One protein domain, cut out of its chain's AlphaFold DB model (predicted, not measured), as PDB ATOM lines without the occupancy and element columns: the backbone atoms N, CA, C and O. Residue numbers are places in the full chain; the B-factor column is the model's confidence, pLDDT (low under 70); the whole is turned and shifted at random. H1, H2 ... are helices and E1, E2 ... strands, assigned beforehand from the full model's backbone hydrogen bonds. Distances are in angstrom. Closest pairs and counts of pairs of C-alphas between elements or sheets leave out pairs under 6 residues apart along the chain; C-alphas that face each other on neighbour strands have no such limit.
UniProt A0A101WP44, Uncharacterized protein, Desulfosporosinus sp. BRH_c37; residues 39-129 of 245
ATOM      1  N   GLU A  39      33.031  13.953 -14.079       87.00
ATOM      2  CA  GLU A  39      32.279  14.661 -13.049       87.00
ATOM      3  C   GLU A  39      31.887  13.702 -11.933       87.00
ATOM      4  O   GLU A  39      31.642  12.516 -12.162       87.00
ATOM      5  N   ASP A  40      31.826  14.235 -10.718       83.75
ATOM      6  CA  ASP A  40      31.323  13.497  -9.576       83.75
ATOM      7  C   ASP A  40      29.880  13.036  -9.844       83.75
ATOM      8  O   ASP A  40      29.002  13.889 -10.021       83.75
ATOM      9  N   PRO A  41      29.583  11.724  -9.865       81.69
ATOM     10  CA  PRO A  41      28.230  11.246 -10.125       81.69
ATOM     11  C   PRO A  41      27.242  11.740  -9.060       81.69
ATOM     12  O   PRO A  41      26.057  11.883  -9.348       81.69
ATOM     13  N   PHE A  42      27.724  12.098  -7.865       77.31
ATOM     14  CA  PHE A  42      26.920  12.651  -6.776       77.31
ATOM     15  C   PHE A  42      26.705  14.170  -6.877       77.31
ATOM     16  O   PHE A  42      26.073  14.761  -6.002       77.31
ATOM     17  N   SER A  43      27.202  14.822  -7.936       71.06
ATOM     18  CA  SER A  43      26.970  16.252  -8.195       71.06
ATOM     19  C   SER A  43      25.556  16.550  -8.704       71.06
ATOM     20  O   SER A  43      25.016  17.613  -8.401       71.06
ATOM     21  N   GLN A  44      24.947  15.616  -9.446       55.44
ATOM     22  CA  GLN A  44      23.600  15.764 -10.019       55.44
ATOM     23  C   GLN A  44      22.489  15.310  -9.063       55.44
ATOM     24  O   GLN A  44      21.331  15.694  -9.231       55.44
ATOM     25  N   PHE A  45      22.832  14.537  -8.028       52.69
ATOM     26  CA  PHE A  45      21.900  14.147  -6.975       52.69
ATOM     27  C   PHE A  45      21.673  15.319  -6.013       52.69
ATOM     28  O   PHE A  45      22.262  15.419  -4.938       52.69
ATOM     29  N   GLY A  46      20.784  16.230  -6.405       45.22
ATOM     30  CA  GLY A  46      20.181  17.179  -5.478       45.22
ATOM     31  C   GLY A  46      19.380  16.422  -4.418       45.22
ATOM     32  O   GLY A  46      18.372  15.810  -4.746       45.22
ATOM     33  N   LYS A  47      19.845  16.466  -3.160       41.28
ATOM     34  CA  LYS A  47      19.144  15.997  -1.947       41.28
ATOM     35  C   LYS A  47      18.309  14.719  -2.152       41.28
ATOM     36  O   LYS A  47      17.086  14.760  -2.051       41.28
ATOM     37  N   SER A  48      18.937  13.571  -2.395       33.81
ATOM     38  CA  SER A  48      18.231  12.293  -2.251       33.81
ATOM     39  C   SER A  48      19.096  11.264  -1.542       33.81
ATOM     40  O   SER A  48      20.232  11.013  -1.937       33.81
ATOM     41  N   HIS A  49      18.518  10.719  -0.478       43.75
ATOM     42  CA  HIS A  49      19.112   9.840   0.517       43.75
ATOM     43  C   HIS A  49      19.853   8.639  -0.087       43.75
ATOM     44  O   HIS A  49      19.342   7.938  -0.959       43.75
ATOM     45  N   HIS A  50      21.060   8.410   0.427       39.75
ATOM     46  CA  HIS A  50      21.943   7.311   0.056       39.75
ATOM     47  C   HIS A  50      21.408   5.989   0.636       39.75
ATOM     48  O   HIS A  50      21.178   5.883   1.841       39.75
ATOM     49  N   GLN A  51      21.213   4.968  -0.205       34.91
ATOM     50  CA  GLN A  51      20.985   3.592   0.250       34.91
ATOM     51  C   GLN A  51      22.315   2.996   0.723       34.91
ATOM     52  O   GLN A  51      23.311   3.051   0.004       34.91
ATOM     53  N   LEU A  52      22.340   2.434   1.931       43.53
ATOM     54  CA  LEU A  52      23.537   1.838   2.528       43.53
ATOM     55  C   LEU A  52      23.402   0.311   2.554       43.53
ATOM     56  O   LEU A  52      22.416  -0.232   3.051       43.53
ATOM     57  N   HIS A  53      24.393  -0.377   1.985       32.78
ATOM     58  CA  HIS A  53      24.525  -1.835   1.992       32.78
ATOM     59  C   HIS A  53      25.549  -2.238   3.073       32.78
ATOM     60  O   HIS A  53      26.614  -1.634   3.177       32.78
ATOM     61  N   SER A  54      25.198  -3.234   3.893       37.31
ATOM     62  CA  SER A  54      25.874  -3.641   5.142       37.31
ATOM     63  C   SER A  54      27.331  -4.120   4.962       37.31
ATOM     64  O   SER A  54      27.578  -5.013   4.154       37.31
ATOM     65  N   ASN A  55      28.286  -3.586   5.748       45.19
ATOM     66  CA  ASN A  55      29.745  -3.723   5.538       45.19
ATOM     67  C   ASN A  55      30.553  -4.262   6.746       45.19
ATOM     68  O   ASN A  55      31.697  -3.866   6.957       45.19
ATOM     69  N   ASN A  56      30.039  -5.227   7.513       43.09
ATOM     70  CA  ASN A  56      30.771  -5.783   8.675       43.09
ATOM     71  C   ASN A  56      32.051  -6.599   8.348       43.09
ATOM     72  O   ASN A  56      32.694  -7.113   9.258       43.09
ATOM     73  N   ILE A  57      32.460  -6.700   7.077       44.28
ATOM     74  CA  ILE A  57      33.765  -7.255   6.654       44.28
ATOM     75  C   ILE A  57      34.775  -6.136   6.295       44.28
ATOM     76  O   ILE A  57      35.973  -6.394   6.219       44.28
ATOM     77  N   GLN A  58      34.338  -4.883   6.101       48.19
ATOM     78  CA  GLN A  58      35.208  -3.810   5.591       48.19
ATOM     79  C   GLN A  58      36.076  -3.139   6.661       48.19
ATOM     80  O   GLN A  58      37.200  -2.756   6.351       48.19
ATOM     81  N   THR A  59      35.629  -3.031   7.911       43.78
ATOM     82  CA  THR A  59      36.353  -2.301   8.973       43.78
ATOM     83  C   THR A  59      37.743  -2.872   9.281       43.78
ATOM     84  O   THR A  59      38.661  -2.118   9.586       43.78
ATOM     85  N   ILE A  60      37.957  -4.182   9.111       38.31
ATOM     86  CA  ILE A  60      39.273  -4.822   9.310       38.31
ATOM     87  C   ILE A  60      40.181  -4.687   8.064       38.31
ATOM     88  O   ILE A  60      41.400  -4.784   8.175       38.31
ATOM     89  N   LEU A  61      39.616  -4.395   6.886       44.03
ATOM     90  CA  LEU A  61      40.364  -4.164   5.639       44.03
ATOM     91  C   LEU A  61      40.685  -2.675   5.397       44.03
ATOM     92  O   LEU A  61      41.664  -2.369   4.718       44.03
ATOM     93  N   GLN A  62      39.907  -1.752   5.976       48.53
ATOM     94  CA  GLN A  62      40.007  -0.300   5.754       48.53
ATOM     95  C   GLN A  62      41.309   0.332   6.276       48.53
ATOM     96  O   GLN A  62      41.830   1.246   5.643       48.53
ATOM     97  N   ASN A  63      41.914  -0.197   7.345       44.81
ATOM     98  CA  ASN A  63      43.185   0.333   7.867       44.81
ATOM     99  C   ASN A  63      44.401   0.083   6.944       44.81
ATOM    100  O   ASN A  63      45.467   0.642   7.190       44.81
ATOM    101  N   ASN A  64      44.244  -0.699   5.867       52.84
ATOM    102  CA  ASN A  64      45.260  -0.894   4.824       52.84
ATOM    103  C   ASN A  64      44.875  -0.284   3.461       52.84
ATOM    104  O   ASN A  64      45.600  -0.483   2.485       52.84
ATOM    105  N   ASP A  65      43.775   0.468   3.371       83.19
ATOM    106  CA  ASP A  65      43.372   1.120   2.125       83.19
ATOM    107  C   ASP A  65      44.091   2.472   1.974       83.19
ATOM    108  O   ASP A  65      43.685   3.514   2.496       83.19
ATOM    109  N   GLN A  66      45.227   2.447   1.272       92.19
ATOM    110  CA  GLN A  66      46.056   3.632   1.034       92.19
ATOM    111  C   GLN A  66      45.298   4.745   0.288       92.19
ATOM    112  O   GLN A  66      45.605   5.919   0.498       92.19
ATOM    113  N   LEU A  67      44.300   4.399  -0.539       94.69
ATOM    114  CA  LEU A  67      43.459   5.372  -1.236       94.69
ATOM    115  C   LEU A  67      42.524   6.083  -0.256       94.69
ATOM    116  O   LEU A  67      42.445   7.313  -0.278       94.69
ATOM    117  N   TYR A  68      41.860   5.324   0.623       95.62
ATOM    118  CA  TYR A  68      40.998   5.872   1.675       95.62
ATOM    119  C   TYR A  68      41.759   6.885   2.535       95.62
ATOM    120  O   TYR A  68      41.333   8.033   2.666       95.62
ATOM    121  N   ASN A  69      42.927   6.488   3.048       95.50
ATOM    122  CA  ASN A  69      43.744   7.338   3.915       95.50
ATOM    123  C   ASN A  69      44.232   8.599   3.186       95.50
ATOM    124  O   ASN A  69      44.144   9.697   3.732       95.50
ATOM    125  N   ALA A  70      44.677   8.476   1.929       96.94
ATOM    126  CA  ALA A  70      45.113   9.625   1.138       96.94
ATOM    127  C   ALA A  70      43.982  10.640   0.898       96.94
ATOM    128  O   ALA A  70      44.214  11.852   0.956       96.94
ATOM    129  N   ILE A  71      42.759  10.161   0.641       97.56
ATOM    130  CA  ILE A  71      41.584  11.019   0.452       97.56
ATOM    131  C   ILE A  71      41.162  11.666   1.777       97.56
ATOM    132  O   ILE A  71      40.923  12.877   1.804       97.56
ATOM    133  N   TYR A  72      41.107  10.896   2.866       97.31
ATOM    134  CA  TYR A  72      40.806  11.414   4.201       97.31
ATOM    135  C   TYR A  72      41.776  12.526   4.600       97.31
ATOM    136  O   TYR A  72      41.340  13.641   4.890       97.31
ATOM    137  N   ASP A  73      43.084  12.277   4.505       97.38
ATOM    138  CA  ASP A  73      44.108  13.264   4.834       97.38
ATOM    139  C   ASP A  73      43.966  14.531   3.986       97.38
ATOM    140  O   ASP A  73      44.138  15.648   4.480       97.38
ATOM    141  N   ALA A  74      43.638  14.394   2.701       98.00
ATOM    142  CA  ALA A  74      43.451  15.539   1.821       98.00
ATOM    143  C   ALA A  74      42.255  16.407   2.224       98.00
ATOM    144  O   ALA A  74      42.388  17.631   2.326       98.00
ATOM    145  N   LEU A  75      41.107  15.780   2.485       97.94
ATOM    146  CA  LEU A  75      39.879  16.460   2.892       97.94
ATOM    147  C   LEU A  75      39.999  17.072   4.292       97.94
ATOM    148  O   LEU A  75      39.560  18.206   4.516       97.94
ATOM    149  N   ALA A  76      40.638  16.364   5.226       96.88
ATOM    150  CA  ALA A  76      40.900  16.849   6.575       96.88
ATOM    151  C   ALA A  76      41.806  18.094   6.567       96.88
ATOM    152  O   ALA A  76      41.585  19.019   7.355       96.88
ATOM    153  N   ASN A  77      42.766  18.158   5.638       97.62
ATOM    154  CA  ASN A  77      43.722  19.260   5.500       97.62
ATOM    155  C   ASN A  77      43.344  20.309   4.435       97.62
ATOM    156  O   ASN A  77      44.167  21.162   4.106       97.62
ATOM    157  N   LEU A  78      42.113  20.284   3.906       97.25
ATOM    158  CA  LEU A  78      41.602  21.277   2.944       97.25
ATOM    159  C   LEU A  78      42.467  21.426   1.676       97.25
ATOM    160  O   LEU A  78      42.654  22.538   1.156       97.25
ATOM    161  N   LYS A  79      43.034  20.317   1.188       98.19
ATOM    162  CA  LYS A  79      43.767  20.305  -0.084       98.19
ATOM    163  C   LYS A  79      42.794  20.524  -1.237       98.19
ATOM    164  O   LYS A  79      41.730  19.926  -1.266       98.19
ATOM    165  N   ASP A  80      43.177  21.337  -2.216       97.69
ATOM    166  CA  ASP A  80      42.325  21.548  -3.394       97.69
ATOM    167  C   ASP A  80      42.336  20.327  -4.320       97.69
ATOM    168  O   ASP A  80      41.354  20.060  -5.002       97.69
ATOM    169  N   GLU A  81      43.424  19.557  -4.319       97.56
ATOM    170  CA  GLU A  81      43.563  18.341  -5.113       97.56
ATOM    171  C   GLU A  81      44.588  17.367  -4.521       97.56
ATOM    172  O   GLU A  81      45.445  17.740  -3.712       97.56
ATOM    173  N   ILE A  82      44.514  16.116  -4.973       97.88
ATOM    174  CA  ILE A  82      45.550  15.093  -4.801       97.88
ATOM    175  C   ILE A  82      45.748  14.309  -6.094       97.88
ATOM    176  O   ILE A  82      44.861  14.255  -6.944       97.88
ATOM    177  N   ASN A  83      46.903  13.661  -6.225       97.12
ATOM    178  CA  ASN A  83      47.115  12.646  -7.246       97.12
ATOM    179  C   ASN A  83      46.987  11.253  -6.614       97.12
ATOM    180  O   ASN A  83      47.743  10.924  -5.702       97.12
ATOM    181  N   VAL A  84      46.033  10.461  -7.099       95.50
ATOM    182  CA  VAL A  84      45.760   9.088  -6.658       95.50
ATOM    183  C   VAL A  84      46.175   8.037  -7.689       95.50
ATOM    184  O   VAL A  84      45.856   6.865  -7.519       95.50
ATOM    185  N   SER A  85      46.925   8.415  -8.732       93.88
ATOM    186  CA  SER A  85      47.348   7.509  -9.811       93.88
ATOM    187  C   SER A  85      48.156   6.302  -9.328       93.88
ATOM    188  O   SER A  85      48.191   5.283 -10.010       93.88
ATOM    189  N   SER A  86      48.821   6.408  -8.173       91.88
ATOM    190  CA  SER A  86      49.536   5.296  -7.533       91.88
ATOM    191  C   SER A  86      48.612   4.269  -6.876       91.88
ATOM    192  O   SER A  86      49.077   3.182  -6.549       91.88
ATOM    193  N   TYR A  87      47.344   4.618  -6.651       91.50
ATOM    194  CA  TYR A  87      46.359   3.782  -5.969       91.50
ATOM    195  C   TYR A  87      45.285   3.277  -6.937       91.50
ATOM    196  O   TYR A  87      45.071   2.074  -7.032       91.50
ATOM    197  N   SER A  88      44.633   4.180  -7.682       91.38
ATOM    198  CA  SER A  88      43.624   3.820  -8.682       91.38
ATOM    199  C   SER A  88      43.465   4.901  -9.755       91.38
ATOM    200  O   SER A  88      43.532   6.102  -9.489       91.38
ATOM    201  N   LEU A  89      43.223   4.454 -10.991       92.44
ATOM    202  CA  LEU A  89      42.791   5.286 -12.121       92.44
ATOM    203  C   LEU A  89      41.299   5.091 -12.449       92.44
ATOM    204  O   LEU A  89      40.795   5.676 -13.406       92.44
ATOM    205  N   ASN A  90      40.588   4.259 -11.681       91.75
ATOM    206  CA  ASN A  90      39.167   4.005 -11.863       91.75
ATOM    207  C   ASN A  90      38.349   5.084 -11.139       91.75
ATOM    208  O   ASN A  90      38.330   5.145  -9.912       91.75
ATOM    209  N   SER A  91      37.638   5.915 -11.903       91.88
ATOM    210  CA  SER A  91      36.844   7.017 -11.352       91.88
ATOM    211  C   SER A  91      35.758   6.551 -10.379       91.88
ATOM    212  O   SER A  91      35.532   7.217  -9.375       91.88
ATOM    213  N   SER A  92      35.107   5.412 -10.647       90.19
ATOM    214  CA  SER A  92      34.064   4.865  -9.768       90.19
ATOM    215  C   SER A  92      34.653   4.484  -8.418       90.19
ATOM    216  O   SER A  92      34.150   4.916  -7.393       90.19
ATOM    217  N   GLU A  93      35.768   3.752  -8.420       92.44
ATOM    218  CA  GLU A  93      36.452   3.342  -7.191       92.44
ATOM    219  C   GLU A  93      36.906   4.552  -6.365       92.44
ATOM    220  O   GLU A  93      36.692   4.596  -5.156       92.44
ATOM    221  N   VAL A  94      37.482   5.569  -7.014       94.25
ATOM    222  CA  VAL A  94      37.931   6.797  -6.342       94.25
ATOM    223  C   VAL A  94      36.757   7.558  -5.719       94.25
ATOM    224  O   VAL A  94      36.855   8.005  -4.573       94.25
ATOM    225  N   PHE A  95      35.643   7.701  -6.439       92.62
ATOM    226  CA  PHE A  95      34.454   8.384  -5.931       92.62
ATOM    227  C   PHE A  95      33.748   7.593  -4.825       92.62
ATOM    228  O   PHE A  95      33.386   8.183  -3.807       92.62
ATOM    229  N   ASP A  96      33.636   6.274  -4.965       90.75
ATOM    230  CA  ASP A  96      33.067   5.396  -3.941       90.75
ATOM    231  C   ASP A  96      33.907   5.439  -2.658       90.75
ATOM    232  O   ASP A  96      33.365   5.576  -1.561       90.75
ATOM    233  N   THR A  97      35.237   5.385  -2.773       94.19
ATOM    234  CA  THR A  97      36.140   5.479  -1.619       94.19
ATOM    235  C   THR A  97      36.077   6.851  -0.958       94.19
ATOM    236  O   THR A  97      35.999   6.931   0.267       94.19
ATOM    237  N   ARG A  98      36.021   7.943  -1.731       95.12
ATOM    238  CA  ARG A  98      35.807   9.285  -1.170       95.12
ATOM    239  C   ARG A  98      34.478   9.381  -0.422       95.12
ATOM    240  O   ARG A  98      34.436   9.973   0.650       95.12
ATOM    241  N   ASN A  99      33.402   8.811  -0.949       91.12
ATOM    242  CA  ASN A  99      32.111   8.861  -0.267       91.12
ATOM    243  C   ASN A  99      32.116   8.050   1.028       91.12
ATOM    244  O   ASN A  99      31.619   8.541   2.035       91.12
ATOM    245  N   LYS A 100      32.784   6.890   1.050       89.56
ATOM    246  CA  LYS A 100      33.022   6.147   2.299       89.56
ATOM    247  C   LYS A 100      33.770   6.990   3.332       89.56
ATOM    248  O   LYS A 100      33.408   6.956   4.503       89.56
ATOM    249  N   VAL A 101      34.779   7.763   2.916       93.81
ATOM    250  CA  VAL A 101      35.467   8.715   3.808       93.81
ATOM    251  C   VAL A 101      34.469   9.728   4.375       93.81
ATOM    252  O   VAL A 101      34.447   9.942   5.579       93.81
ATOM    253  N   LEU A 102      33.622  10.339   3.545       91.88
ATOM    254  CA  LEU A 102      32.646  11.339   4.001       91.88
ATOM    255  C   LEU A 102      31.580  10.756   4.942       91.88
ATOM    256  O   LEU A 102      31.163  11.438   5.877       91.88
ATOM    257  N   ASP A 103      31.160   9.511   4.713       84.94
ATOM    258  CA  ASP A 103      30.197   8.808   5.564       84.94
ATOM    259  C   ASP A 103      30.799   8.448   6.930       84.94
ATOM    260  O   ASP A 103      30.144   8.612   7.959       84.94
ATOM    261  N   ASN A 104      32.058   8.000   6.946       86.56
ATOM    262  CA  ASN A 104      32.784   7.636   8.164       86.56
ATOM    263  C   ASN A 104      33.295   8.852   8.958       86.56
ATOM    264  O   ASN A 104      33.546   8.735  10.157       86.56
ATOM    265  N   HIS A 105      33.460  10.001   8.295       91.12
ATOM    266  CA  HIS A 105      34.003  11.235   8.866       91.12
ATOM    267  C   HIS A 105      33.003  12.399   8.744       91.12
ATOM    268  O   HIS A 105      33.248  13.361   8.003       91.12
ATOM    269  N   PRO A 106      31.862  12.356   9.468       93.06
ATOM    270  CA  PRO A 106      30.827  13.395   9.416       93.06
ATOM    271  C   PRO A 106      31.308  14.792   9.856       93.06
ATOM    272  O   PRO A 106      30.626  15.788   9.596       93.06
ATOM    273  N   GLU A 107      32.478  14.899  10.490       95.75
ATOM    274  CA  GLU A 107      33.192  16.153  10.745       95.75
ATOM    275  C   GLU A 107      33.645  16.878   9.460       95.75
ATOM    276  O   GLU A 107      33.881  18.088   9.485       95.75
ATOM    277  N   ILE A 108      33.699  16.188   8.315       97.06
ATOM    278  CA  ILE A 108      33.993  16.749   6.984       97.06
ATOM    279  C   ILE A 108      32.688  17.227   6.313       97.06
ATOM    280  O   ILE A 108      32.356  16.895   5.178       97.06
ATOM    281  N   PHE A 109      31.915  18.056   7.014       96.06
ATOM    282  CA  PHE A 109      30.611  18.554   6.541       96.06
ATOM    283  C   PHE A 109      30.702  19.660   5.470       96.06
ATOM    284  O   PHE A 109      29.686  20.126   4.954       96.06
ATOM    285  N   TYR A 110      31.911  20.140   5.183       96.81
ATOM    286  CA  TYR A 110      32.184  21.305   4.336       96.81
ATOM    287  C   TYR A 110      32.523  20.951   2.882       96.81
ATOM    288  O   TYR A 110      32.732  21.853   2.069       96.81
ATOM    289  N   PHE A 111      32.608  19.663   2.546       96.19
ATOM    290  CA  PHE A 111      32.820  19.194   1.179       96.19
ATOM    291  C   PHE A 111      31.547  19.330   0.327       96.19
ATOM    292  O   PHE A 111      30.431  19.222   0.836       96.19
ATOM    293  N   THR A 112      31.715  19.550  -0.980       93.38
ATOM    294  CA  THR A 112      30.622  19.508  -1.956       93.38
ATOM    295  C   THR A 112      31.007  18.674  -3.173       93.38
ATOM    296  O   THR A 112      32.085  18.839  -3.743       93.38
ATOM    297  N   ASN A 113      30.084  17.808  -3.603       90.62
ATOM    298  CA  ASN A 113      30.212  17.055  -4.854       90.62
ATOM    299  C   ASN A 113      30.170  17.990  -6.074       90.62
ATOM    300  O   ASN A 113      30.695  17.670  -7.139       90.62
ATOM    301  N   SER A 114      29.529  19.157  -5.950       89.12
ATOM    302  CA  SER A 114      29.403  20.098  -7.061       89.12
ATOM    303  C   SER A 114      30.768  20.694  -7.420       89.12
ATOM    304  O   SER A 114      31.419  21.339  -6.600       89.12
ATOM    305  N   GLY A 115      31.209  20.460  -8.659       88.19
ATOM    306  CA  GLY A 115      32.510  20.907  -9.164       88.19
ATOM    307  C   GLY A 115      33.709  20.055  -8.721       88.19
ATOM    308  O   GLY A 115      34.845  20.416  -9.038       88.19
ATOM    309  N   SER A 116      33.470  18.957  -7.997       90.56
ATOM    310  CA  SER A 116      34.447  17.892  -7.746       90.56
ATOM    311  C   SER A 116      34.677  17.114  -9.047       90.56
ATOM    312  O   SER A 116      33.720  16.768  -9.744       90.56
ATOM    313  N   LEU A 117      35.941  16.885  -9.411       94.12
ATOM    314  CA  LEU A 117      36.326  16.276 -10.691       94.12
ATOM    315  C   LEU A 117      37.421  15.234 -10.486       94.12
ATOM    316  O   LEU A 117      38.342  15.442  -9.698       94.12
ATOM    317  N   PHE A 118      37.378  14.162 -11.269       95.69
ATOM    318  CA  PHE A 118      38.470  13.201 -11.375       95.69
ATOM    319  C   PHE A 118      39.020  13.181 -12.796       95.69
ATOM    320  O   PHE A 118      38.268  13.066 -13.755       95.69
ATOM    321  N   TYR A 119      40.330  13.298 -12.952       96.06
ATOM    322  CA  TYR A 119      40.988  13.311 -14.252       96.06
ATOM    323  C   TYR A 119      41.609  11.944 -14.555       96.06
ATOM    324  O   TYR A 119      42.140  11.290 -13.661       96.06
ATOM    325  N   SER A 120      41.630  11.537 -15.827       93.44
ATOM    326  CA  SER A 120      42.180  10.244 -16.271       93.44
ATOM    327  C   SER A 120      43.671  10.038 -15.958       93.44
ATOM    328  O   SER A 120      44.164   8.918 -16.035       93.44
ATOM    329  N   ASN A 121      44.390  11.097 -15.574       93.44
ATOM    330  CA  ASN A 121      45.766  11.033 -15.081       93.44
ATOM    331  C   ASN A 121      45.874  10.781 -13.560       93.44
ATOM    332  O   ASN A 121      46.970  10.868 -13.012       93.44
ATOM    333  N   GLY A 122      44.757  10.507 -12.880       93.31
ATOM    334  CA  GLY A 122      44.693  10.218 -11.447       93.31
ATOM    335  C   GLY A 122      44.537  11.443 -10.548       93.31
ATOM    336  O   GLY A 122      44.536  11.301  -9.329       93.31
ATOM    337  N   ARG A 123      44.395  12.654 -11.094       97.50
ATOM    338  CA  ARG A 123      44.165  13.849 -10.272       97.50
ATOM    339  C   ARG A 123      42.711  13.911  -9.798       97.50
ATOM    340  O   ARG A 123      41.798  13.917 -10.618       97.50
ATOM    341  N   LEU A 124      42.505  14.012  -8.491       97.38
ATOM    342  CA  LEU A 124      41.207  14.215  -7.849       97.38
ATOM    343  C   LEU A 124      41.134  15.647  -7.310       97.38
ATOM    344  O   LEU A 124      41.928  16.018  -6.449       97.38
ATOM    345  N   LEU A 125      40.197  16.438  -7.830       97.56
ATOM    346  CA  LEU A 125      39.942  17.824  -7.441       97.56
ATOM    347  C   LEU A 125      38.787  17.880  -6.440       97.56
ATOM    348  O   LEU A 125      37.694  17.389  -6.721       97.56
ATOM    349  N   PHE A 126      39.009  18.551  -5.316       97.00
ATOM    350  CA  PHE A 126      38.008  18.781  -4.285       97.00
ATOM    351  C   PHE A 126      37.369  20.163  -4.415       97.00
ATOM    352  O   PHE A 126      37.979  21.129  -4.888       97.00
ATOM    353  N   LYS A 127      36.124  20.267  -3.945       96.19
ATOM    354  CA  LYS A 127      35.418  21.533  -3.762       96.19
ATOM    355  C   LYS A 127      34.800  21.601  -2.379       96.19
ATOM    356  O   LYS A 127      34.400  20.592  -1.798       96.19
ATOM    357  N   TYR A 128      34.727  22.824  -1.871       96.44
ATOM    358  CA  TYR A 128      34.227  23.124  -0.540       96.44
ATOM    359  C   TYR A 128      33.113  24.160  -0.620       96.44
ATOM    360  O   TYR A 128      33.167  25.080  -1.434       96.44
ATOM    361  N   THR A 129      32.107  23.996   0.235       95.19
ATOM    362  CA  THR A 129      30.933  24.877   0.310       95.19
ATOM    363  C   THR A 129      31.285  26.265   0.854       95.19
ATOM    364  O   THR A 129      30.619  27.241   0.522       95.19
TER     365      THR A 129
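What this domain is: This is residues 39 to 129 of the 245 residues of an uncharacterized protein of Desulfosporosinus sp. BRH_c37 (UniProt A0A101WP44). A small sheet of three short strands is grazed by helices H2 and H3, packed together at a steep angle; residues 51 to 64, with H1 among them, stick out as a wide loop. The printed part has 91 residues, under half in named elements, in the order H1, H2, E1, H3, E2, E3. The sheet runs E1, E3, E2, antiparallel; the class is mixed. The whole is compact, radius of gyration of the C-alphas 12.7 A, spanning 32 by 32 by 23 A.

Where its parts are: E1 is residues 81 to 83, E2 117 to 119, and E3 123 to 125, ending at C-alpha (39.942, 17.824, -7.441). H3 is residues 91 to 104, 19.9 A long; H2 is 66 to 76, 15.2 A; H1 is 59 to 62, beginning at C-alpha (36.353, -2.301, 8.973).

How they stand to each other: Inner strand E3 pairs with E1, N 82 to O 124 at 3.0 A, and forms a hairpin with E2, N 119 to O 123 at 2.8 A. E1, H3 and E2 make a split strand-helix-strand unit, its strands running the same way with E3 between them; the crossover is right-handed. H2 and H3 touch, closest C-alphas Tyr 68 and Thr 97, 5.9 A, at a steep tilt of 58 degrees, the same way. H1 and H3 are apart. In H2 and H3 every O i to N i+4 pair is within hydrogen-bond range; H1 is too short for one.

The domain as a whole: The printed part has no cut. The link from H3 to E2 is long, 12 residues. Residues 44 to 64 have pLDDT under 70.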